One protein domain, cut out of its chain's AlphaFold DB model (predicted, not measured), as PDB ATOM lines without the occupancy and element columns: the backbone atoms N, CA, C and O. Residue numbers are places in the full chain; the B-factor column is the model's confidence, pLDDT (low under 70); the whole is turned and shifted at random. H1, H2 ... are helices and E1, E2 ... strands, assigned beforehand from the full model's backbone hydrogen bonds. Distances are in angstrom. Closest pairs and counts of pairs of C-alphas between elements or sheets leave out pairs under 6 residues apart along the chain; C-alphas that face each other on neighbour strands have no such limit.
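AT A GLANCE: This is residues 4 to 155 of the 184 residues of an uncharacterized protein of Gammaproteobacteria bacterium TMED36 (UniProt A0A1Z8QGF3). A long antiparallel sheet of three strands, E1, E3 and E6, has helix H4 packed along its edge strand E1, and a second, small sheet of three short strands, E2, E5 and E4, sits beside E1 with E2 next to it. Helices H2 and H3 lie by the small sheet and H1 lies at that end of the long axis; at the opposite end residues 140 to 146, of which 140 and 141 belong to H5, stick out, before the tail folds back to H6. The printed part has 152 residues with six named helices and six named strands, in the order H1 H2 H3 E1 E2 H4 E3 E4 E5 E6 H5 H6, and its class is mixed, helices and strands. The large sheet has the order E1 E3 E6 and the small one E2 E5 E4, both antiparallel. The whole is compact, with a radius of gyration of the C-alphas of 16.3 A, yet elongated, spanning 53 by 32 by 26 A.

IN THESE COORDINATES: H1 takes residues 4 to 15 and is 16.6 A long, beginning at C-alpha 4 at (-15.017, -40.926, -60.739). H2 is residues 25 to 33, 12.1 A, and H3 is residues 41 to 49, 13.4 A. E1 is residues 53 to 61, 26.5 A from first to last C-alpha, and E2 is residues 73 to 75. H4 is residues 78 to 86, 12.2 A. E3, the longest strand, is residues 94 to 103 and covers 30.0 A, beginning at C-alpha 94 at (-11.206, -57.349, -23.338). E4 is residues 109 to 111, E5 is residues 118 to 120, and E6 is residues 128 to 135, 23.5 A long. H5 is residues 136 to 141, and H6 is residues 152 to 155, ending at C-alpha 155 at (-30.880, -56.032, -24.938).

HOW THE PARTS SIT: In the large sheet E3 is the inner strand. E1 and E3 are antiparallel at 161 degrees, with N 56 and O 100 within hydrogen-bond range at 2.9 A. E3 and E6 are antiparallel at 168 degrees, with N 132 and O 97 2.8 A apart. H4 is on this sheet at a height of 6.5 A, over E1 and along it at 4 degrees on the local plane; their closest C-alphas are those of Gly 59 and Ala 85, 4.0 A apart. H5 only grazes this sheet, with residues 136 to 139. H4 and H6 only just touch, with 3 pairs of C-alphas within 8 A, the closest those of Lys 79 and Tyr 154 at 5.9 A. E1 and E2 come closest at the C-alphas of Arg 58 and Trp 74, 5.0 A apart. In the small sheet E2 and E5 are antiparallel at 143 degrees, with N 119 and O 74 2.7 A apart. E4 and E5 form a hairpin, with N 118 and O 111 2.8 A apart. H2 only grazes this sheet, its C-alpha 32 lying 6.1 A from C-alpha 109 as the closest pair with E4. H3 only grazes it too, the C-alphas of Asp 43 and Ile 111 being its closest with E4 at 6.2 A. H1 touches no helix but is near H2. Every O i to N i+4 pair is within hydrogen-bond range in H1, H2 and H4, against 3 of 5 in H3 and 1 of 2 in H5; H6 is too short for such a pair.

THE WHOLE: The two C-alphas farthest apart are those of Asn 4 and Ser 144, at 55.1 A. The printed part has no cut. The link from E1 to E2, 11 residues, is long. Residues 140 to 146 stand free. The mean pLDDT of the printed part is 79.1, and residues 38 to 40, 62 to 70 and 135 to 155 are under 70.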
ATOM      1  N   ASN A   4     -15.404 -39.517 -60.593       75.62
ATOM      2  CA  ASN A   4     -15.017 -40.926 -60.739       75.62
ATOM      3  C   ASN A   4     -13.931 -41.341 -59.736       75.62
ATOM      4  O   ASN A   4     -13.921 -42.479 -59.273       75.62
ATOM      5  N   ASN A   5     -13.046 -40.412 -59.366       83.44
ATOM      6  CA  ASN A   5     -12.017 -40.669 -58.362       83.44
ATOM      7  C   ASN A   5     -12.612 -40.680 -56.948       83.44
ATOM      8  O   ASN A   5     -12.234 -41.537 -56.161       83.44
ATOM      9  N   VAL A   6     -13.560 -39.782 -56.642       85.00
ATOM     10  CA  VAL A   6     -14.251 -39.754 -55.338       85.00
ATOM     11  C   VAL A   6     -14.983 -41.068 -55.096       85.00
ATOM     12  O   VAL A   6     -14.773 -41.700 -54.066       85.00
ATOM     13  N   LYS A   7     -15.773 -41.520 -56.079       83.94
ATOM     14  CA  LYS A   7     -16.496 -42.792 -55.980       83.94
ATOM     15  C   LYS A   7     -15.545 -43.961 -55.729       83.94
ATOM     16  O   LYS A   7     -15.784 -44.755 -54.834       83.94
ATOM     17  N   LYS A   8     -14.446 -44.030 -56.484       87.31
ATOM     18  CA  LYS A   8     -13.460 -45.104 -56.342       87.31
ATOM     19  C   LYS A   8     -12.870 -45.170 -54.930       87.31
ATOM     20  O   LYS A   8     -12.724 -46.263 -54.404       87.31
ATOM     21  N   VAL A   9     -12.545 -44.023 -54.329       88.75
ATOM     22  CA  VAL A   9     -12.000 -43.968 -52.961       88.75
ATOM     23  C   VAL A   9     -13.042 -44.411 -51.932       88.75
ATOM     24  O   VAL A   9     -12.704 -45.152 -51.016       88.75
ATOM     25  N   ILE A  10     -14.308 -44.013 -52.099       89.38
ATOM     26  CA  ILE A  10     -15.406 -44.464 -51.230       89.38
ATOM     27  C   ILE A  10     -15.605 -45.982 -51.357       89.38
ATOM     28  O   ILE A  10     -15.661 -46.675 -50.346       89.38
ATOM     29  N   ASP A  11     -15.649 -46.514 -52.580       89.12
ATOM     30  CA  ASP A  11     -15.798 -47.954 -52.828       89.12
ATOM     31  C   ASP A  11     -14.617 -48.747 -52.227       89.12
ATOM     32  O   ASP A  11     -14.797 -49.808 -51.625       89.12
ATOM     33  N   GLU A  12     -13.395 -48.221 -52.338       90.69
ATOM     34  CA  GLU A  12     -12.204 -48.801 -51.711       90.69
ATOM     35  C   GLU A  12     -12.306 -48.772 -50.182       90.69
ATOM     36  O   GLU A  12     -12.088 -49.796 -49.542       90.69
ATOM     37  N   TYR A  13     -12.735 -47.655 -49.588       90.75
ATOM     38  CA  TYR A  13     -12.976 -47.562 -48.146       90.75
ATOM     39  C   TYR A  13     -13.980 -48.621 -47.659       90.75
ATOM     40  O   TYR A  13     -13.695 -49.346 -46.710       90.75
ATOM     41  N   ILE A  14     -15.119 -48.759 -48.348       88.31
ATOM     42  CA  ILE A  14     -16.217 -49.678 -47.989       88.31
ATOM     43  C   ILE A  14     -15.796 -51.154 -48.061       88.31
ATOM     44  O   ILE A  14     -16.285 -51.995 -47.294       88.31
ATOM     45  N   THR A  15     -14.924 -51.494 -49.012       88.50
ATOM     46  CA  THR A  15     -14.509 -52.883 -49.266       88.50
ATOM     47  C   THR A  15     -13.414 -53.372 -48.319       88.50
ATOM     48  O   THR A  15     -13.226 -54.583 -48.188       88.50
ATOM     49  N   LEU A  16     -12.721 -52.470 -47.620       86.06
ATOM     50  CA  LEU A  16     -11.703 -52.839 -46.639       86.06
ATOM     51  C   LEU A  16     -12.339 -53.377 -45.352       86.06
ATOM     52  O   LEU A  16     -13.215 -52.761 -44.754       86.06
ATOM     53  N   GLU A  17     -11.834 -54.514 -44.867       78.31
ATOM     54  CA  GLU A  17     -12.227 -55.040 -43.551       78.31
ATOM     55  C   GLU A  17     -11.742 -54.128 -42.416       78.31
ATOM     56  O   GLU A  17     -12.409 -53.991 -41.388       78.31
ATOM     57  N   ASN A  18     -10.573 -53.514 -42.608       78.44
ATOM     58  CA  ASN A  18      -9.962 -52.609 -41.652       78.44
ATOM     59  C   ASN A  18      -9.371 -51.373 -42.359       78.44
ATOM     60  O   ASN A  18      -8.166 -51.334 -42.618       78.44
ATOM     61  N   PRO A  19     -10.180 -50.330 -42.634       83.12
ATOM     62  CA  PRO A  19      -9.705 -49.118 -43.306       83.12
ATOM     63  C   PRO A  19      -8.539 -48.424 -42.585       83.12
ATOM     64  O   PRO A  19      -7.756 -47.726 -43.222       83.12
ATOM     65  N   SER A  20      -8.376 -48.653 -41.274       77.56
ATOM     66  CA  SER A  20      -7.294 -48.064 -40.466       77.56
ATOM     67  C   SER A  20      -5.895 -48.587 -40.800       77.56
ATOM     68  O   SER A  20      -4.902 -48.002 -40.375       77.56
ATOM     69  N   GLU A  21      -5.798 -49.685 -41.557       80.44
ATOM     70  CA  GLU A  21      -4.520 -50.210 -42.054       80.44
ATOM     71  C   GLU A  21      -4.054 -49.516 -43.338       80.44
ATOM     72  O   GLU A  21      -2.873 -49.589 -43.675       80.44
ATOM     73  N   VAL A  22      -4.965 -48.831 -44.035       85.00
ATOM     74  CA  VAL A  22      -4.706 -48.188 -45.331       85.00
ATOM     75  C   VAL A  22      -4.741 -46.668 -45.214       85.00
ATOM     76  O   VAL A  22      -3.897 -45.985 -45.791       85.00
ATOM     77  N   PHE A  23      -5.689 -46.135 -44.445       85.19
ATOM     78  CA  PHE A  23      -5.929 -44.705 -44.314       85.19
ATOM     79  C   PHE A  23      -5.644 -44.227 -42.896       85.19
ATOM     80  O   PHE A  23      -6.074 -44.844 -41.916       85.19
ATOM     81  N   SER A  24      -4.973 -43.080 -42.775       86.56
ATOM     82  CA  SER A  24      -4.877 -42.416 -41.480       86.56
ATOM     83  C   SER A  24      -6.216 -41.777 -41.102       86.56
ATOM     84  O   SER A  24      -7.034 -41.427 -41.955       86.56
ATOM     85  N   GLN A  25      -6.429 -41.565 -39.800       86.25
ATOM     86  CA  GLN A  25      -7.601 -40.829 -39.317       86.25
ATOM     87  C   GLN A  25      -7.705 -39.440 -39.946       86.25
ATOM     88  O   GLN A  25      -8.796 -39.007 -40.304       86.25
ATOM     89  N   LYS A  26      -6.567 -38.761 -40.103       88.19
ATOM     90  CA  LYS A  26      -6.507 -37.439 -40.713       88.19
ATOM     91  C   LYS A  26      -6.975 -37.473 -42.169       88.19
ATOM     92  O   LYS A  26      -7.809 -36.651 -42.531       88.19
ATOM     93  N   ASP A  27      -6.500 -38.437 -42.959       89.56
ATOM     94  CA  ASP A  27      -6.862 -38.544 -44.380       89.56
ATOM     95  C   ASP A  27      -8.364 -38.775 -44.560       89.56
ATOM     96  O   ASP A  27      -8.980 -38.183 -45.440       89.56
ATOM     97  N   ILE A  28      -8.975 -39.592 -43.696       90.12
ATOM     98  CA  ILE A  28     -10.422 -39.844 -43.720       90.12
ATOM     99  C   ILE A  28     -11.200 -38.580 -43.358       90.12
ATOM    100  O   ILE A  28     -12.127 -38.217 -44.076       90.12
ATOM    101  N   LEU A  29     -10.815 -37.880 -42.288       91.50
ATOM    102  CA  LEU A  29     -11.479 -36.635 -41.898       91.50
ATOM    103  C   LEU A  29     -11.377 -35.570 -42.995       91.50
ATOM    104  O   LEU A  29     -12.385 -34.961 -43.350       91.50
ATOM    105  N   GLU A  30     -10.190 -35.367 -43.569       91.19
ATOM    106  CA  GLU A  30      -9.981 -34.419 -44.672       91.19
ATOM    107  C   GLU A  30     -10.759 -34.828 -45.929       91.19
ATOM    108  O   GLU A  30     -11.395 -33.987 -46.563       91.19
ATOM    109  N   PHE A  31     -10.770 -36.116 -46.278       91.62
ATOM    110  CA  PHE A  31     -11.490 -36.605 -47.448       91.62
ATOM    111  C   PHE A  31     -13.005 -36.440 -47.297       91.62
ATOM    112  O   PHE A  31     -13.631 -35.797 -48.143       91.62
ATOM    113  N   PHE A  32     -13.596 -36.964 -46.221       91.75
ATOM    114  CA  PHE A  32     -15.048 -36.961 -46.039       91.75
ATOM    115  C   PHE A  32     -15.615 -35.575 -45.717       91.75
ATOM    116  O   PHE A  32     -16.724 -35.278 -46.140       91.75
ATOM    117  N   SER A  33     -14.843 -34.682 -45.086       90.56
ATOM    118  CA  SER A  33     -15.245 -33.271 -44.938       90.56
ATOM    119  C   SER A  33     -15.221 -32.484 -46.258       90.56
ATOM    120  O   SER A  33     -15.876 -31.449 -46.373       90.56
ATOM    121  N   SER A  34     -14.479 -32.956 -47.267       89.50
ATOM    122  CA  SER A  34     -14.341 -32.275 -48.564       89.50
ATOM    123  C   SER A  34     -15.421 -32.634 -49.590       89.50
ATOM    124  O   SER A  34     -15.453 -32.059 -50.683       89.50
ATOM    125  N   ILE A  35     -16.297 -33.585 -49.264       88.56
ATOM    126  CA  ILE A  35     -17.353 -34.073 -50.151       88.56
ATOM    127  C   ILE A  35     -18.731 -33.885 -49.504       88.56
ATOM    128  O   ILE A  35     -18.833 -33.786 -48.286       88.56
ATOM    129  N   PRO A  36     -19.819 -33.818 -50.291       83.12
ATOM    130  CA  PRO A  36     -21.162 -33.778 -49.721       83.12
ATOM    131  C   PRO A  36     -21.432 -35.021 -48.861       83.12
ATOM    132  O   PRO A  36     -21.153 -36.125 -49.318       83.12
ATOM    133  N   ILE A  37     -22.051 -34.836 -47.686       77.50
ATOM    134  CA  ILE A  37     -22.355 -35.872 -46.664       77.50
ATOM    135  C   ILE A  37     -22.986 -37.148 -47.243       77.50
ATOM    136  O   ILE A  37     -22.866 -38.230 -46.674       77.50
ATOM    137  N   GLN A  38     -23.702 -37.020 -48.360       67.88
ATOM    138  CA  GLN A  38     -24.445 -38.105 -48.983       67.88
ATOM    139  C   GLN A  38     -24.069 -38.193 -50.461       67.88
ATOM    140  O   GLN A  38     -24.548 -37.418 -51.299       67.88
ATOM    141  N   TYR A  39     -23.188 -39.136 -50.773       68.44
ATOM    142  CA  TYR A  39     -22.699 -39.328 -52.134       68.44
ATOM    143  C   TYR A  39     -23.549 -40.315 -52.942       68.44
ATOM    144  O   TYR A  39     -23.737 -40.115 -54.141       68.44
ATOM    145  N   LEU A  40     -24.091 -41.351 -52.295       68.00
ATOM    146  CA  LEU A  40     -24.991 -42.325 -52.913       68.00
ATOM    147  C   LEU A  40     -26.453 -41.932 -52.657       68.00
ATOM    148  O   LEU A  40     -26.807 -41.478 -51.571       68.00
ATOM    149  N   ASP A  41     -27.318 -42.085 -53.660       71.25
ATOM    150  CA  ASP A  41     -28.725 -41.670 -53.544       71.25
ATOM    151  C   ASP A  41     -29.519 -42.516 -52.533       71.25
ATOM    152  O   ASP A  41     -30.420 -42.001 -51.872       71.25
ATOM    153  N   GLU A  42     -29.162 -43.790 -52.364       72.31
ATOM    154  CA  GLU A  42     -29.740 -44.669 -51.337       72.31
ATOM    155  C   GLU A  42     -29.392 -44.209 -49.913       72.31
ATOM    156  O   GLU A  42     -30.260 -44.160 -49.038       72.31
ATOM    157  N   ASP A  43     -28.157 -43.746 -49.715       81.12
ATOM    158  CA  ASP A  43     -27.676 -43.203 -48.447       81.12
ATOM    159  C   ASP A  43     -28.379 -41.882 -48.098       81.12
ATOM    160  O   ASP A  43     -28.660 -41.618 -46.925       81.12
ATOM    161  N   LYS A  44     -28.748 -41.075 -49.106       82.31
ATOM    162  CA  LYS A  44     -29.482 -39.819 -48.885       82.31
ATOM    163  C   LYS A  44     -30.794 -40.047 -48.154       82.31
ATOM    164  O   LYS A  44     -31.081 -39.358 -47.175       82.31
ATOM    165  N   ALA A  45     -31.613 -40.976 -48.642       85.25
ATOM    166  CA  ALA A  45     -32.950 -41.189 -48.101       85.25
ATOM    167  C   ALA A  45     -32.903 -41.681 -46.647       85.25
ATOM    168  O   ALA A  45     -33.683 -41.210 -45.821       85.25
ATOM    169  N   GLU A  46     -31.978 -42.587 -46.324       88.00
ATOM    170  CA  GLU A  46     -31.804 -43.099 -44.962       88.00
ATOM    171  C   GLU A  46     -31.247 -42.032 -44.018       88.00
ATOM    172  O   GLU A  46     -31.813 -41.803 -42.948       88.00
ATOM    173  N   PHE A  47     -30.223 -41.283 -44.438       91.19
ATOM    174  CA  PHE A  47     -29.674 -40.203 -43.623       91.19
ATOM    175  C   PHE A  47     -30.723 -39.129 -43.306       91.19
ATOM    176  O   PHE A  47     -30.817 -38.649 -42.175       91.19
ATOM    177  N   HIS A  48     -31.578 -38.764 -44.267       90.50
ATOM    178  CA  HIS A  48     -32.640 -37.782 -44.036       90.50
ATOM    179  C   HIS A  48     -33.663 -38.226 -42.982       90.50
ATOM    180  O   HIS A  48     -34.197 -37.360 -42.289       90.50
ATOM    181  N   LYS A  49     -33.872 -39.533 -42.786       92.25
ATOM    182  CA  LYS A  49     -34.765 -40.070 -41.744       92.25
ATOM    183  C   LYS A  49     -34.170 -39.994 -40.338       92.25
ATOM    184  O   LYS A  49     -34.923 -40.083 -39.370       92.25
ATOM    185  N   LEU A  50     -32.850 -39.843 -40.210       93.94
ATOM    186  CA  LEU A  50     -32.205 -39.746 -38.903       93.94
ATOM    187  C   LEU A  50     -32.657 -38.477 -38.153       93.94
ATOM    188  O   LEU A  50     -32.850 -37.433 -38.788       93.94
ATOM    189  N   PRO A  51     -32.815 -38.544 -36.820       96.81
ATOM    190  CA  PRO A  51     -33.148 -37.389 -35.986       96.81
ATOM    191  C   PRO A  51     -32.049 -36.315 -36.005       96.81
ATOM    192  O   PRO A  51     -30.935 -36.556 -36.462       96.81
ATOM    193  N   GLU A  52     -32.358 -35.125 -35.484       97.12
ATOM    194  CA  GLU A  52     -31.390 -34.025 -35.338       97.12
ATOM    195  C   GLU A  52     -30.232 -34.388 -34.397       97.12
ATOM    196  O   GLU A  52     -29.098 -33.999 -34.650       97.12
ATOM    197  N   TYR A  53     -30.507 -35.186 -33.363       97.44
ATOM    198  CA  TYR A  53     -29.511 -35.764 -32.462       97.44
ATOM    199  C   TYR A  53     -29.449 -37.268 -32.692       97.44
ATOM    200  O   TYR A  53     -30.429 -37.981 -32.471       97.44
ATOM    201  N   ILE A  54     -28.309 -37.748 -33.174       97.69
ATOM    202  CA  ILE A  54     -28.113 -39.125 -33.614       97.69
ATOM    203  C   ILE A  54     -27.324 -39.863 -32.542       97.69
ATOM    204  O   ILE A  54     -26.162 -39.551 -32.288       97.69
ATOM    205  N   THR A  55     -27.933 -40.889 -31.947       97.06
ATOM    206  CA  THR A  55     -27.196 -41.828 -31.097       97.06
ATOM    207  C   THR A  55     -26.336 -42.743 -31.961       97.06
ATOM    208  O   THR A  55     -26.833 -43.410 -32.872       97.06
ATOM    209  N   VAL A  56     -25.051 -42.810 -31.638       96.44
ATOM    210  CA  VAL A  56     -24.051 -43.589 -32.363       96.44
ATOM    211  C   VAL A  56     -23.337 -44.562 -31.431       96.44
ATOM    212  O   VAL A  56     -23.192 -44.320 -30.234       96.44
ATOM    213  N   TYR A  57     -22.886 -45.680 -31.988       94.19
ATOM    214  CA  TYR A  57     -22.218 -46.763 -31.279       94.19
ATOM    215  C   TYR A  57     -20.956 -47.190 -32.015       94.19
ATOM    216  O   TYR A  57     -20.930 -47.257 -33.243       94.19
ATOM    217  N   ARG A  58     -19.918 -47.557 -31.268       90.94
ATOM    218  CA  ARG A  58     -18.667 -48.051 -31.840       90.94
ATOM    219  C   ARG A  58     -18.136 -49.220 -31.033       90.94
ATOM    220  O   ARG A  58     -17.835 -49.082 -29.853       90.94
ATOM    221  N   GLY A  59     -17.995 -50.369 -31.686       88.25
ATOM    222  CA  GLY A  59     -17.355 -51.540 -31.103       88.25
ATOM    223  C   GLY A  59     -15.885 -51.615 -31.467       88.25
ATOM    224  O   GLY A  59     -15.527 -51.465 -32.632       88.25
ATOM    225  N   SER A  60     -15.028 -51.878 -30.487       79.69
ATOM    226  CA  SER A  60     -13.609 -52.113 -30.727       79.69
ATOM    227  C   SER A  60     -13.034 -53.126 -29.747       79.69
ATOM    228  O   SER A  60     -13.463 -53.242 -28.598       79.69
ATOM    229  N   SER A  61     -12.019 -53.854 -30.193       73.06
ATOM    230  CA  SER A  61     -11.210 -54.682 -29.312       73.06
ATOM    231  C   SER A  61     -10.286 -53.818 -28.455       73.06
ATOM    232  O   SER A  61      -9.457 -53.086 -29.000       73.06
ATOM    233  N   PHE A  62     -10.346 -53.961 -27.129       62.03
ATOM    234  CA  PHE A  62      -9.560 -53.151 -26.182       62.03
ATOM    235  C   PHE A  62      -8.041 -53.316 -26.365       62.03
ATOM    236  O   PHE A  62      -7.253 -52.439 -26.023       62.03
ATOM    237  N   GLN A  63      -7.615 -54.442 -26.943       52.06
ATOM    238  CA  GLN A  63      -6.205 -54.815 -27.057       52.06
ATOM    239  C   GLN A  63      -5.388 -53.929 -28.013       52.06
ATOM    240  O   GLN A  63      -4.169 -54.061 -28.087       52.06
ATOM    241  N   LYS A  64      -6.033 -52.994 -28.712       49.72
ATOM    242  CA  LYS A  64      -5.357 -51.954 -29.475       49.72
ATOM    243  C   LYS A  64      -5.933 -50.592 -29.072       49.72
ATOM    244  O   LYS A  64      -6.742 -50.032 -29.797       49.72
ATOM    245  N   TYR A  65      -5.492 -50.002 -27.961       48.91
ATOM    246  CA  TYR A  65      -5.512 -48.535 -27.873       48.91
ATOM    247  C   TYR A  65      -4.351 -48.026 -28.736       48.91
ATOM    248  O   TYR A  65      -3.267 -47.707 -28.255       48.91
ATOM    249  N   ASN A  66      -4.537 -48.105 -30.054       53.00
ATOM    250  CA  ASN A  66      -3.601 -47.583 -31.036       53.00
ATOM    251  C   ASN A  66      -4.133 -46.210 -31.460       53.00
ATOM    252  O   ASN A  66      -5.268 -46.155 -31.930       53.00
ATOM    253  N   PRO A  67      -3.362 -45.118 -31.340       45.28
ATOM    254  CA  PRO A  67      -3.772 -43.810 -31.858       45.28
ATOM    255  C   PRO A  67      -4.066 -43.819 -33.371       45.28
ATOM    256  O   PRO A  67      -4.723 -42.909 -33.862       45.28
ATOM    257  N   ASN A  68      -3.636 -44.856 -34.101       46.25
ATOM    258  CA  ASN A  68      -3.963 -45.068 -35.513       46.25
ATOM    259  C   ASN A  68      -5.323 -45.755 -35.737       46.25
ATOM    260  O   ASN A  68      -5.760 -45.869 -36.879       46.25
ATOM    261  N   ILE A  69      -5.997 -46.251 -34.691       61.31
ATOM    262  CA  ILE A  69      -7.339 -46.816 -34.846       61.31
ATOM    263  C   ILE A  69      -8.323 -45.685 -35.088       61.31
ATOM    264  O   ILE A  69      -8.523 -44.808 -34.254       61.31
ATOM    265  N   LEU A  70      -8.964 -45.763 -36.250       61.19
ATOM    266  CA  LEU A  70      -9.951 -44.813 -36.737       61.19
ATOM    267  C   LEU A  70     -11.120 -44.671 -35.776       61.19
ATOM    268  O   LEU A  70     -12.083 -45.411 -35.905       61.19
ATOM    269  N   ASN A  71     -11.099 -43.688 -34.880       79.56
ATOM    270  CA  ASN A  71     -12.245 -43.372 -34.017       79.56
ATOM    271  C   ASN A  71     -13.366 -42.622 -34.746       79.56
ATOM    272  O   ASN A  71     -14.280 -42.116 -34.115       79.56
ATOM    273  N   VAL A  72     -13.294 -42.554 -36.070       90.25
ATOM    274  CA  VAL A  72     -14.186 -41.748 -36.908       90.25
ATOM    275  C   VAL A  72     -15.372 -42.534 -37.446       90.25
ATOM    276  O   VAL A  72     -16.376 -41.930 -37.787       90.25
ATOM    277  N   SER A  73     -15.276 -43.866 -37.489       91.69
ATOM    278  CA  SER A  73     -16.352 -44.748 -37.949       91.69
ATOM    279  C   SER A  73     -17.211 -45.201 -36.769       91.69
ATOM    280  O   SER A  73     -16.721 -45.820 -35.814       91.69
ATOM    281  N   TRP A  74     -18.491 -44.857 -36.820       94.06
ATOM    282  CA  TRP A  74     -19.504 -45.226 -35.840       94.06
ATOM    283  C   TRP A  74     -20.721 -45.797 -36.559       94.06
ATOM    284  O   TRP A  74     -20.897 -45.591 -37.747       94.06
ATOM    285  N   SER A  75     -21.592 -46.505 -35.851       94.69
ATOM    286  CA  SER A  75     -22.831 -47.047 -36.408       94.69
ATOM    287  C   SER A  75     -24.024 -46.580 -35.590       94.69
ATOM    288  O   SER A  75     -23.968 -46.542 -34.362       94.69
ATOM    289  N   THR A  76     -25.148 -46.289 -36.238       95.12
ATOM    290  CA  THR A  76     -26.429 -46.105 -35.523       95.12
ATOM    291  C   THR A  76     -27.027 -47.439 -35.052       95.12
ATOM    292  O   THR A  76     -27.965 -47.473 -34.252       95.12
ATOM    293  N   ASN A  77     -26.467 -48.571 -35.494       93.62
ATOM    294  CA  ASN A  77     -26.898 -49.912 -35.129       93.62
ATOM    295  C   ASN A  77     -26.088 -50.453 -33.935       93.62
ATOM    296  O   ASN A  77     -25.012 -51.038 -34.094       93.62
ATOM    297  N   LYS A  78     -26.655 -50.337 -32.724       91.06
ATOM    298  CA  LYS A  78     -26.067 -50.888 -31.484       91.06
ATOM    299  C   LYS A  78     -25.689 -52.365 -31.623       91.06
ATOM    300  O   LYS A  78     -24.655 -52.781 -31.099       91.06
ATOM    301  N   LYS A  79     -26.518 -53.166 -32.304       89.88
ATOM    302  CA  LYS A  79     -26.272 -54.603 -32.459       89.88
ATOM    303  C   LYS A  79     -25.000 -54.842 -33.261       89.88
ATOM    304  O   LYS A  79     -24.110 -55.564 -32.824       89.88
ATOM    305  N   LEU A  80     -24.866 -54.162 -34.387       90.06
ATOM    306  CA  LEU A  80     -23.682 -54.301 -35.214       90.06
ATOM    307  C   LEU A  80     -22.411 -53.830 -34.485       90.06
ATOM    308  O   LEU A  80     -21.412 -54.548 -34.473       90.06
ATOM    309  N   ALA A  81     -22.463 -52.687 -33.795       89.94
ATOM    310  CA  ALA A  81     -21.348 -52.223 -32.968       89.94
ATOM    311  C   ALA A  81     -20.975 -53.241 -31.872       89.94
ATOM    312  O   ALA A  81     -19.802 -53.532 -31.655       89.94
ATOM    313  N   SER A  82     -21.965 -53.856 -31.227       87.12
ATOM    314  CA  SER A  82     -21.748 -54.910 -30.226       87.12
ATOM    315  C   SER A  82     -21.079 -56.151 -30.826       87.12
ATOM    316  O   SER A  82     -20.168 -56.726 -30.224       87.12
ATOM    317  N   TRP A  83     -21.483 -56.543 -32.037       87.69
ATOM    318  CA  TRP A  83     -20.834 -57.619 -32.777       87.69
ATOM    319  C   TRP A  83     -19.367 -57.280 -33.069       87.69
ATOM    320  O   TRP A  83     -18.496 -58.092 -32.773       87.69
ATOM    321  N   PHE A  84     -19.055 -56.062 -33.531       86.31
ATOM    322  CA  PHE A  84     -17.667 -55.635 -33.748       86.31
ATOM    323  C   PHE A  84     -16.816 -55.674 -32.471       86.31
ATOM    324  O   PHE A  84     -15.673 -56.127 -32.523       86.31
ATOM    325  N   ALA A  85     -17.367 -55.256 -31.327       84.88
ATOM    326  CA  ALA A  85     -16.666 -55.319 -30.043       84.88
ATOM    327  C   ALA A  85     -16.336 -56.766 -29.639       84.88
ATOM    328  O   ALA A  85     -15.246 -57.051 -29.146       84.88
ATOM    329  N   THR A  86     -17.267 -57.692 -29.870       82.88
ATOM    330  CA  THR A  86     -17.203 -59.056 -29.327       82.88
ATOM    331  C   THR A  86     -16.711 -60.113 -30.320       82.88
ATOM    332  O   THR A  86     -16.411 -61.235 -29.903       82.88
ATOM    333  N   ARG A  87     -16.558 -59.789 -31.615       82.56
ATOM    334  CA  ARG A  87     -16.250 -60.774 -32.674       82.56
ATOM    335  C   ARG A  87     -14.949 -61.551 -32.466       82.56
ATOM    336  O   ARG A  87     -14.823 -62.669 -32.951       82.56
ATOM    337  N   PHE A  88     -14.003 -60.998 -31.707       81.31
ATOM    338  CA  PHE A  88     -12.712 -61.626 -31.405       81.31
ATOM    339  C   PHE A  88     -12.558 -62.064 -29.941       81.31
ATOM    340  O   PHE A  88     -11.450 -62.381 -29.506       81.31
ATOM    341  N   ARG A  89     -13.655 -62.161 -29.177       76.81
ATOM    342  CA  ARG A  89     -13.642 -62.545 -27.749       76.81
ATOM    343  C   ARG A  89     -12.962 -63.885 -27.443       76.81
ATOM    344  O   ARG A  89     -12.538 -64.105 -26.318       76.81
ATOM    345  N   ALA A  90     -12.868 -64.786 -28.425       75.12
ATOM    346  CA  ALA A  90     -12.195 -66.078 -28.270       75.12
ATOM    347  C   ALA A  90     -10.665 -65.951 -28.151       75.12
ATOM    348  O   ALA A  90     -10.016 -66.824 -27.585       75.12
ATOM    349  N   ILE A  91     -10.091 -64.874 -28.695       77.81
ATOM    350  CA  ILE A  91      -8.644 -64.621 -28.721       77.81
ATOM    351  C   ILE A  91      -8.253 -63.330 -27.987       77.81
ATOM    352  O   ILE A  91      -7.075 -63.110 -27.716       77.81
ATOM    353  N   GLN A  92      -9.222 -62.484 -27.632       73.69
ATOM    354  CA  GLN A  92      -9.016 -61.218 -26.930       73.69
ATOM    355  C   GLN A  92      -9.685 -61.222 -25.560       73.69
ATOM    356  O   GLN A  92     -10.837 -61.620 -25.405       73.69
ATOM    357  N   LYS A  93      -8.950 -60.720 -24.565       73.38
ATOM    358  CA  LYS A  93      -9.381 -60.710 -23.164       73.38
ATOM    359  C   LYS A  93     -10.269 -59.528 -22.788       73.38
ATOM    360  O   LYS A  93     -10.843 -59.542 -21.707       73.38
ATOM    361  N   SER A  94     -10.372 -58.511 -23.633       75.94
ATOM    362  CA  SER A  94     -11.206 -57.349 -23.338       75.94
ATOM    363  C   SER A  94     -11.719 -56.696 -24.607       75.94
ATOM    364  O   SER A  94     -11.056 -56.691 -25.650       75.94
ATOM    365  N   TRP A  95     -12.909 -56.128 -24.492       81.19
ATOM    366  CA  TRP A  95     -13.633 -55.470 -25.563       81.19
ATOM    367  C   TRP A  95     -14.245 -54.167 -25.045       81.19
ATOM    368  O   TRP A  95     -14.394 -53.962 -23.840       81.19
ATOM    369  N   MET A  96     -14.551 -53.262 -25.968       83.38
ATOM    370  CA  MET A  96     -15.091 -51.944 -25.666       83.38
ATOM    371  C   MET A  96     -16.241 -51.628 -26.615       83.38
ATOM    372  O   MET A  96     -16.116 -51.768 -27.834       83.38
ATOM    373  N   LEU A  97     -17.347 -51.171 -26.042       86.81
ATOM    374  CA  LEU A  97     -18.445 -50.548 -26.758       86.81
ATOM    375  C   LEU A  97     -18.524 -49.090 -26.314       86.81
ATOM    376  O   LEU A  97     -18.739 -48.806 -25.139       86.81
ATOM    377  N   LYS A  98     -18.363 -48.172 -27.257       89.50
ATOM    378  CA  LYS A  98     -18.621 -46.754 -27.041       89.50
ATOM    379  C   LYS A  98     -20.027 -46.416 -27.498       89.50
ATOM    380  O   LYS A  98     -20.503 -46.971 -28.494       89.50
ATOM    381  N   LYS A  99     -20.660 -45.487 -26.798       92.56
ATOM    382  CA  LYS A  99     -21.910 -44.848 -27.201       92.56
ATOM    383  C   LYS A  99     -21.711 -43.344 -27.131       92.56
ATOM    384  O   LYS A  99     -21.091 -42.851 -26.197       92.56
ATOM    385  N   GLY A 100     -22.247 -42.627 -28.099       94.12
ATOM    386  CA  GLY A 100     -22.233 -41.177 -28.096       94.12
ATOM    387  C   GLY A 100     -23.464 -40.606 -28.767       94.12
ATOM    388  O   GLY A 100     -24.333 -41.336 -29.256       94.12
ATOM    389  N   GLU A 101     -23.508 -39.286 -28.811       97.31
ATOM    390  CA  GLU A 101     -24.505 -38.531 -29.555       97.31
ATOM    391  C   GLU A 101     -23.822 -37.438 -30.357       97.31
ATOM    392  O   GLU A 101     -22.933 -36.750 -29.856       97.31
ATOM    393  N   ILE A 102     -24.246 -37.288 -31.603       97.69
ATOM    394  CA  ILE A 102     -23.767 -36.252 -32.511       97.69
ATOM    395  C   ILE A 102     -24.958 -35.512 -33.098       97.69
ATOM    396  O   ILE A 102     -26.023 -36.102 -33.311       97.69
ATOM    397  N   ARG A 103     -24.793 -34.221 -33.386       97.31
ATOM    398  CA  ARG A 103     -25.797 -33.504 -34.163       97.31
ATOM    399  C   ARG A 103     -25.708 -33.924 -35.616       97.31
ATOM    400  O   ARG A 103     -24.631 -34.100 -36.175       97.31
ATOM    401  N   LYS A 104     -26.854 -34.018 -36.271       95.50
ATOM    402  CA  LYS A 104     -26.947 -34.361 -37.688       95.50
ATOM    403  C   LYS A 104     -26.150 -33.408 -38.584       95.50
ATOM    404  O   LYS A 104     -25.660 -33.841 -39.621       95.50
ATOM    405  N   GLU A 105     -26.029 -32.142 -38.187       94.81
ATOM    406  CA  GLU A 105     -25.239 -31.121 -38.890       94.81
ATOM    407  C   GLU A 105     -23.720 -31.359 -38.828       94.81
ATOM    408  O   GLU A 105     -23.020 -30.955 -39.751       94.81
ATOM    409  N   ASP A 106     -23.235 -32.067 -37.803       95.31
ATOM    410  CA  ASP A 106     -21.810 -32.342 -37.576       95.31
ATOM    411  C   ASP A 106     -21.360 -33.691 -38.181       95.31
ATOM    412  O   ASP A 106     -20.189 -34.071 -38.114       95.31
ATOM    413  N   VAL A 107     -22.280 -34.451 -38.789       95.25
ATOM    414  CA  VAL A 107     -21.937 -35.699 -39.484       95.25
ATOM    415  C   VAL A 107     -21.150 -35.384 -40.752       95.25
ATOM    416  O   VAL A 107     -21.627 -34.661 -41.622       95.25
ATOM    417  N   LEU A 108     -19.972 -35.991 -40.900       93.94
ATOM    418  CA  LEU A 108     -19.132 -35.800 -42.084       93.94
ATOM    419  C   LEU A 108     -19.643 -36.613 -43.268       93.94
ATOM    420  O   LEU A 108     -19.606 -36.150 -44.405       93.94
ATOM    421  N   PHE A 109     -20.103 -37.840 -43.016       93.94
ATOM    422  CA  PHE A 109     -20.587 -38.718 -44.072       93.94
ATOM    423  C   PHE A 109     -21.458 -39.854 -43.536       93.94
ATOM    424  O   PHE A 109     -21.309 -40.268 -42.385       93.94
ATOM    425  N   TYR A 110     -22.337 -40.383 -44.385       93.44
ATOM    426  CA  TYR A 110     -23.161 -41.554 -44.087       93.44
ATOM    427  C   TYR A 110     -22.972 -42.643 -45.146       93.44
ATOM    428  O   TYR A 110     -22.996 -42.343 -46.339       93.44
ATOM    429  N   ILE A 111     -22.795 -43.890 -44.702       91.00
ATOM    430  CA  ILE A 111     -22.556 -45.062 -45.552       91.00
ATOM    431  C   ILE A 111     -23.494 -46.191 -45.127       91.00
ATOM    432  O   ILE A 111     -23.449 -46.654 -43.985       91.00
ATOM    433  N   ASN A 112     -24.304 -46.708 -46.053       88.81
ATOM    434  CA  ASN A 112     -25.144 -47.880 -45.796       88.81
ATOM    435  C   ASN A 112     -24.966 -49.032 -46.794       88.81
ATOM    436  O   ASN A 112     -25.724 -50.001 -46.769       88.81
ATOM    437  N   ALA A 113     -23.923 -48.993 -47.626       79.50
ATOM    438  CA  ALA A 113     -23.670 -49.997 -48.666       79.50
ATOM    439  C   ALA A 113     -23.598 -51.457 -48.156       79.50
ATOM    440  O   ALA A 113     -23.809 -52.398 -48.920       79.50
ATOM    441  N   ARG A 114     -23.306 -51.666 -46.865       80.69
ATOM    442  CA  ARG A 114     -23.193 -52.991 -46.224       80.69
ATOM    443  C   ARG A 114     -24.238 -53.239 -45.126       80.69
ATOM    444  O   ARG A 114     -24.099 -54.178 -44.347       80.69
ATOM    445  N   GLY A 115     -25.280 -52.406 -45.051       83.44
ATOM    446  CA  GLY A 115     -26.272 -52.457 -43.968       83.44
ATOM    447  C   GLY A 115     -25.704 -52.037 -42.609       83.44
ATOM    448  O   GLY A 115     -26.241 -52.413 -41.565       83.44
ATOM    449  N   GLU A 116     -24.581 -51.312 -42.615       84.31
ATOM    450  CA  GLU A 116     -23.842 -50.957 -41.403       84.31
ATOM    451  C   GLU A 116     -24.352 -49.672 -40.744       84.31
ATOM    452  O   GLU A 116     -24.023 -49.416 -39.582       84.31
ATOM    453  N   ASN A 117     -25.204 -48.905 -41.440       91.19
ATOM    454  CA  ASN A 117     -25.679 -47.583 -41.027       91.19
ATOM    455  C   ASN A 117     -24.539 -46.739 -40.426       91.19
ATOM    456  O   ASN A 117     -24.641 -46.242 -39.294       91.19
ATOM    457  N   GLU A 118     -23.424 -46.687 -41.151       93.12
ATOM    458  CA  GLU A 118     -22.164 -46.115 -40.709       93.12
ATOM    459  C   GLU A 118     -22.207 -44.586 -40.815       93.12
ATOM    460  O   GLU A 118     -22.624 -44.010 -41.818       93.12
ATOM    461  N   ILE A 119     -21.776 -43.936 -39.742       94.62
ATOM    462  CA  ILE A 119     -21.608 -42.499 -39.592       94.62
ATOM    463  C   ILE A 119     -20.108 -42.241 -39.491       94.62
ATOM    464  O   ILE A 119     -19.451 -42.711 -38.557       94.62
ATOM    465  N   ILE A 120     -19.588 -41.465 -40.436       94.31
ATOM    466  CA  ILE A 120     -18.248 -40.898 -40.346       94.31
ATOM    467  C   ILE A 120     -18.358 -39.556 -39.631       94.31
ATOM    468  O   ILE A 120     -19.101 -38.669 -40.057       94.31
ATOM    469  N   LEU A 121     -17.619 -39.410 -38.538       94.62
ATOM    470  CA  LEU A 121     -17.605 -38.212 -37.706       94.62
ATOM    471  C   LEU A 121     -16.204 -37.915 -37.176       94.62
ATOM    472  O   LEU A 121     -15.340 -38.792 -37.130       94.62
ATOM    473  N   ASN A 122     -15.974 -36.684 -36.731       93.44
ATOM    474  CA  ASN A 122     -14.832 -36.368 -35.885       93.44
ATOM    475  C   ASN A 122     -15.242 -36.558 -34.413       93.44
ATOM    476  O   ASN A 122     -16.206 -35.938 -33.979       93.44
ATOM    477  N   PRO A 123     -14.524 -37.371 -33.611       90.38
ATOM    478  CA  PRO A 123     -14.853 -37.584 -32.197       90.38
ATOM    479  C   PRO A 123     -14.962 -36.304 -31.366       90.38
ATOM    480  O   PRO A 123     -15.660 -36.290 -30.360       90.38
ATOM    481  N   SER A 124     -14.272 -35.237 -31.779       91.12
ATOM    482  CA  SER A 124     -14.325 -33.938 -31.094       91.12
ATOM    483  C   SER A 124     -15.689 -33.247 -31.220       91.12
ATOM    484  O   SER A 124     -15.963 -32.338 -30.441       91.12
ATOM    485  N   ASP A 125     -16.526 -33.691 -32.161       93.88
ATOM    486  CA  ASP A 125     -17.852 -33.133 -32.445       93.88
ATOM    487  C   ASP A 125     -18.975 -33.924 -31.738       93.88
ATOM    488  O   ASP A 125     -20.159 -33.607 -31.861       93.88
ATOM    489  N   LEU A 126     -18.630 -34.962 -30.962       93.44
ATOM    490  CA  LEU A 126     -19.595 -35.663 -30.117       93.44
ATOM    491  C   LEU A 126     -20.084 -34.739 -28.993       93.44
ATOM    492  O   LEU A 126     -19.299 -34.165 -28.241       93.44
ATOM    493  N   CYS A 127     -21.404 -34.659 -28.831       93.94
ATOM    494  CA  CYS A 127     -22.047 -33.936 -27.733       93.94
ATOM    495  C   CYS A 127     -21.710 -34.572 -26.380       93.94
ATOM    496  O   CYS A 127     -21.515 -33.880 -25.380       93.94
ATOM    497  N   TRP A 128     -21.658 -35.902 -26.356       91.94
ATOM    498  CA  TRP A 128     -21.201 -36.704 -25.233       91.94
ATOM    499  C   TRP A 128     -20.749 -38.082 -25.724       91.94
ATOM    500  O   TRP A 128     -21.159 -38.549 -26.788       91.94
ATOM    501  N   GLU A 129     -19.916 -38.735 -24.918       88.81
ATOM    502  CA  GLU A 129     -19.439 -40.098 -25.136       88.81
ATOM    503  C   GLU A 129     -19.406 -40.846 -23.795       88.81
ATOM    504  O   GLU A 129     -18.972 -40.303 -22.778       88.81
ATOM    505  N   GLU A 130     -19.853 -42.099 -23.800       86.06
ATOM    506  CA  GLU A 130     -19.677 -43.055 -22.712       86.06
ATOM    507  C   GLU A 130     -18.993 -44.331 -23.221       86.06
ATOM    508  O   GLU A 130     -19.251 -44.813 -24.329       86.06
ATOM    509  N   GLU A 131     -18.121 -44.899 -22.388       82.69
ATOM    510  CA  GLU A 131     -17.412 -46.141 -22.678       82.69
ATOM    511  C   GLU A 131     -17.917 -47.268 -21.773       82.69
ATOM    512  O   GLU A 131     -17.905 -47.170 -20.544       82.69
ATOM    513  N   ILE A 132     -18.314 -48.376 -22.392       79.81
ATOM    514  CA  ILE A 132     -18.606 -49.638 -21.719       79.81
ATOM    515  C   ILE A 132     -17.470 -50.595 -22.062       79.81
ATOM    516  O   ILE A 132     -17.360 -51.092 -23.184       79.81
ATOM    517  N   ILE A 133     -16.605 -50.839 -21.085       74.94
ATOM    518  CA  ILE A 133     -15.494 -51.783 -21.193       74.94
ATOM    519  C   ILE A 133     -15.898 -53.047 -20.443       74.94
ATOM    520  O   ILE A 133     -16.332 -52.959 -19.293       74.94
ATOM    521  N   ALA A 134     -15.713 -54.211 -21.061       71.25
ATOM    522  CA  ALA A 134     -15.768 -55.470 -20.332       71.25
ATOM    523  C   ALA A 134     -14.534 -56.325 -20.598       71.25
ATOM    524  O   ALA A 134     -13.883 -56.259 -21.650       71.25
ATOM    525  N   THR A 135     -14.209 -57.134 -19.597       66.50
ATOM    526  CA  THR A 135     -13.116 -58.093 -19.641       66.50
ATOM    527  C   THR A 135     -13.671 -59.511 -19.566       66.50
ATOM    528  O   THR A 135     -14.735 -59.758 -19.003       66.50
ATOM    529  N   HIS A 136     -12.931 -60.458 -20.132       62.12
ATOM    530  CA  HIS A 136     -13.280 -61.877 -20.150       62.12
ATOM    531  C   HIS A 136     -13.494 -62.436 -18.731       62.12
ATOM    532  O   HIS A 136     -14.306 -63.341 -18.540       62.12
ATOM    533  N   ASP A 137     -12.804 -61.868 -17.734       55.22
ATOM    534  CA  ASP A 137     -12.937 -62.252 -16.328       55.22
ATOM    535  C   ASP A 137     -14.244 -61.715 -15.702       55.22
ATOM    536  O   ASP A 137     -14.888 -62.422 -14.921       55.22
ATOM    537  N   ASP A 138     -14.700 -60.516 -16.093       50.00
ATOM    538  CA  ASP A 138     -15.962 -59.924 -15.613       50.00
ATOM    539  C   ASP A 138     -17.201 -60.675 -16.129       50.00
ATOM    540  O   ASP A 138     -18.176 -60.843 -15.387       50.00
ATOM    541  N   ASP A 139     -17.142 -61.182 -17.366       51.97
ATOM    542  CA  ASP A 139     -18.228 -61.948 -17.993       51.97
ATOM    543  C   ASP A 139     -18.410 -63.340 -17.348       51.97
ATOM    544  O   ASP A 139     -19.525 -63.867 -17.301       51.97
ATOM    545  N   CYS A 140     -17.340 -63.929 -16.795       43.03
ATOM    546  CA  CYS A 140     -17.376 -65.268 -16.193       43.03
ATOM    547  C   CYS A 140     -17.713 -65.259 -14.690       43.03
ATOM    548  O   CYS A 140     -18.409 -66.161 -14.214       43.03
ATOM    549  N   ILE A 141     -17.248 -64.261 -13.926       40.94
ATOM    550  CA  ILE A 141     -17.367 -64.257 -12.454       40.94
ATOM    551  C   ILE A 141     -18.767 -63.844 -11.977       40.94
ATOM    552  O   ILE A 141     -19.234 -64.356 -10.960       40.94
ATOM    553  N   ARG A 142     -19.476 -62.956 -12.689       44.75
ATOM    554  CA  ARG A 142     -20.785 -62.472 -12.207       44.75
ATOM    555  C   ARG A 142     -21.940 -63.440 -12.402       44.75
ATOM    556  O   ARG A 142     -22.912 -63.327 -11.663       44.75
ATOM    557  N   ASN A 143     -21.852 -64.365 -13.354       41.09
ATOM    558  CA  ASN A 143     -23.067 -65.012 -13.833       41.09
ATOM    559  C   ASN A 143     -23.103 -66.534 -13.778       41.09
ATOM    560  O   ASN A 143     -24.184 -67.066 -13.981       41.09
ATOM    561  N   SER A 144     -22.022 -67.286 -13.527       38.53
ATOM    562  CA  SER A 144     -22.063 -68.761 -13.704       38.53
ATOM    563  C   SER A 144     -22.740 -69.193 -15.028       38.53
ATOM    564  O   SER A 144     -23.258 -70.303 -15.148       38.53
ATOM    565  N   CYS A 145     -22.790 -68.292 -16.015       36.94
ATOM    566  CA  CYS A 145     -23.619 -68.444 -17.193       36.94
ATOM    567  C   CYS A 145     -22.753 -69.022 -18.290       36.94
ATOM    568  O   CYS A 145     -21.699 -68.490 -18.639       36.94
ATOM    569  N   LYS A 146     -23.254 -70.097 -18.886       34.16
ATOM    570  CA  LYS A 146     -22.912 -70.436 -20.256       34.16
ATOM    571  C   LYS A 146     -23.403 -69.279 -21.121       34.16
ATOM    572  O   LYS A 146     -24.566 -69.255 -21.495       34.16
ATOM    573  N   CYS A 147     -22.535 -68.317 -21.411       36.66
ATOM    574  CA  CYS A 147     -22.789 -67.327 -22.448       36.66
ATOM    575  C   CYS A 147     -22.649 -68.033 -23.803       36.66
ATOM    576  O   CYS A 147     -21.651 -67.890 -24.517       36.66
ATOM    577  N   THR A 148     -23.641 -68.859 -24.139       33.97
ATOM    578  CA  THR A 148     -23.935 -69.178 -25.530       33.97
ATOM    579  C   THR A 148     -24.277 -67.883 -26.256       33.97
ATOM    580  O   THR A 148     -24.437 -66.825 -25.651       33.97
ATOM    581  N   PHE A 149     -24.201 -67.932 -27.577       39.06
ATOM    582  CA  PHE A 149     -24.347 -66.811 -28.497       39.06
ATOM    583  C   PHE A 149     -25.793 -66.272 -28.459       39.06
ATOM    584  O   PHE A 149     -26.517 -66.401 -29.434       39.06
ATOM    585  N   ASP A 150     -26.236 -65.758 -27.312       36.84
ATOM    586  CA  ASP A 150     -27.638 -65.486 -27.029       36.84
ATOM    587  C   ASP A 150     -27.926 -63.992 -26.991       36.84
ATOM    588  O   ASP A 150     -27.128 -63.154 -26.563       36.84
ATOM    589  N   GLU A 151     -29.118 -63.692 -27.483       38.03
ATOM    590  CA  GLU A 151     -29.691 -62.387 -27.785       38.03
ATOM    591  C   GLU A 151     -29.743 -61.408 -26.591       38.03
ATOM    592  O   GLU A 151     -30.052 -60.228 -26.762       38.03
ATOM    593  N   ASP A 152     -29.373 -61.862 -25.395       38.91
ATOM    594  CA  ASP A 152     -29.447 -61.125 -24.134       38.91
ATOM    595  C   ASP A 152     -28.409 -60.003 -24.009       38.91
ATOM    596  O   ASP A 152     -28.700 -58.967 -23.408       38.91
ATOM    597  N   PHE A 153     -27.232 -60.131 -24.636       44.50
ATOM    598  CA  PHE A 153     -26.253 -59.031 -24.663       44.50
ATOM    599  C   PHE A 153     -26.764 -57.833 -25.480       44.50
ATOM    600  O   PHE A 153     -26.511 -56.678 -25.141       44.50
ATOM    601  N   TYR A 154     -27.543 -58.088 -26.536       42.59
ATOM    602  CA  TYR A 154     -28.090 -57.028 -27.386       42.59
ATOM    603  C   TYR A 154     -29.094 -56.131 -26.648       42.59
ATOM    604  O   TYR A 154     -29.206 -54.943 -26.968       42.59
ATOM    605  N   ASN A 155     -29.782 -56.685 -25.647       39.84
ATOM    606  CA  ASN A 155     -30.880 -56.032 -24.938       39.84
ATOM    607  C   ASN A 155     -30.505 -55.492 -23.552       39.84
ATOM    608  O   ASN A 155     -31.296 -54.755 -22.968       39.84
TER     609      ASN A 155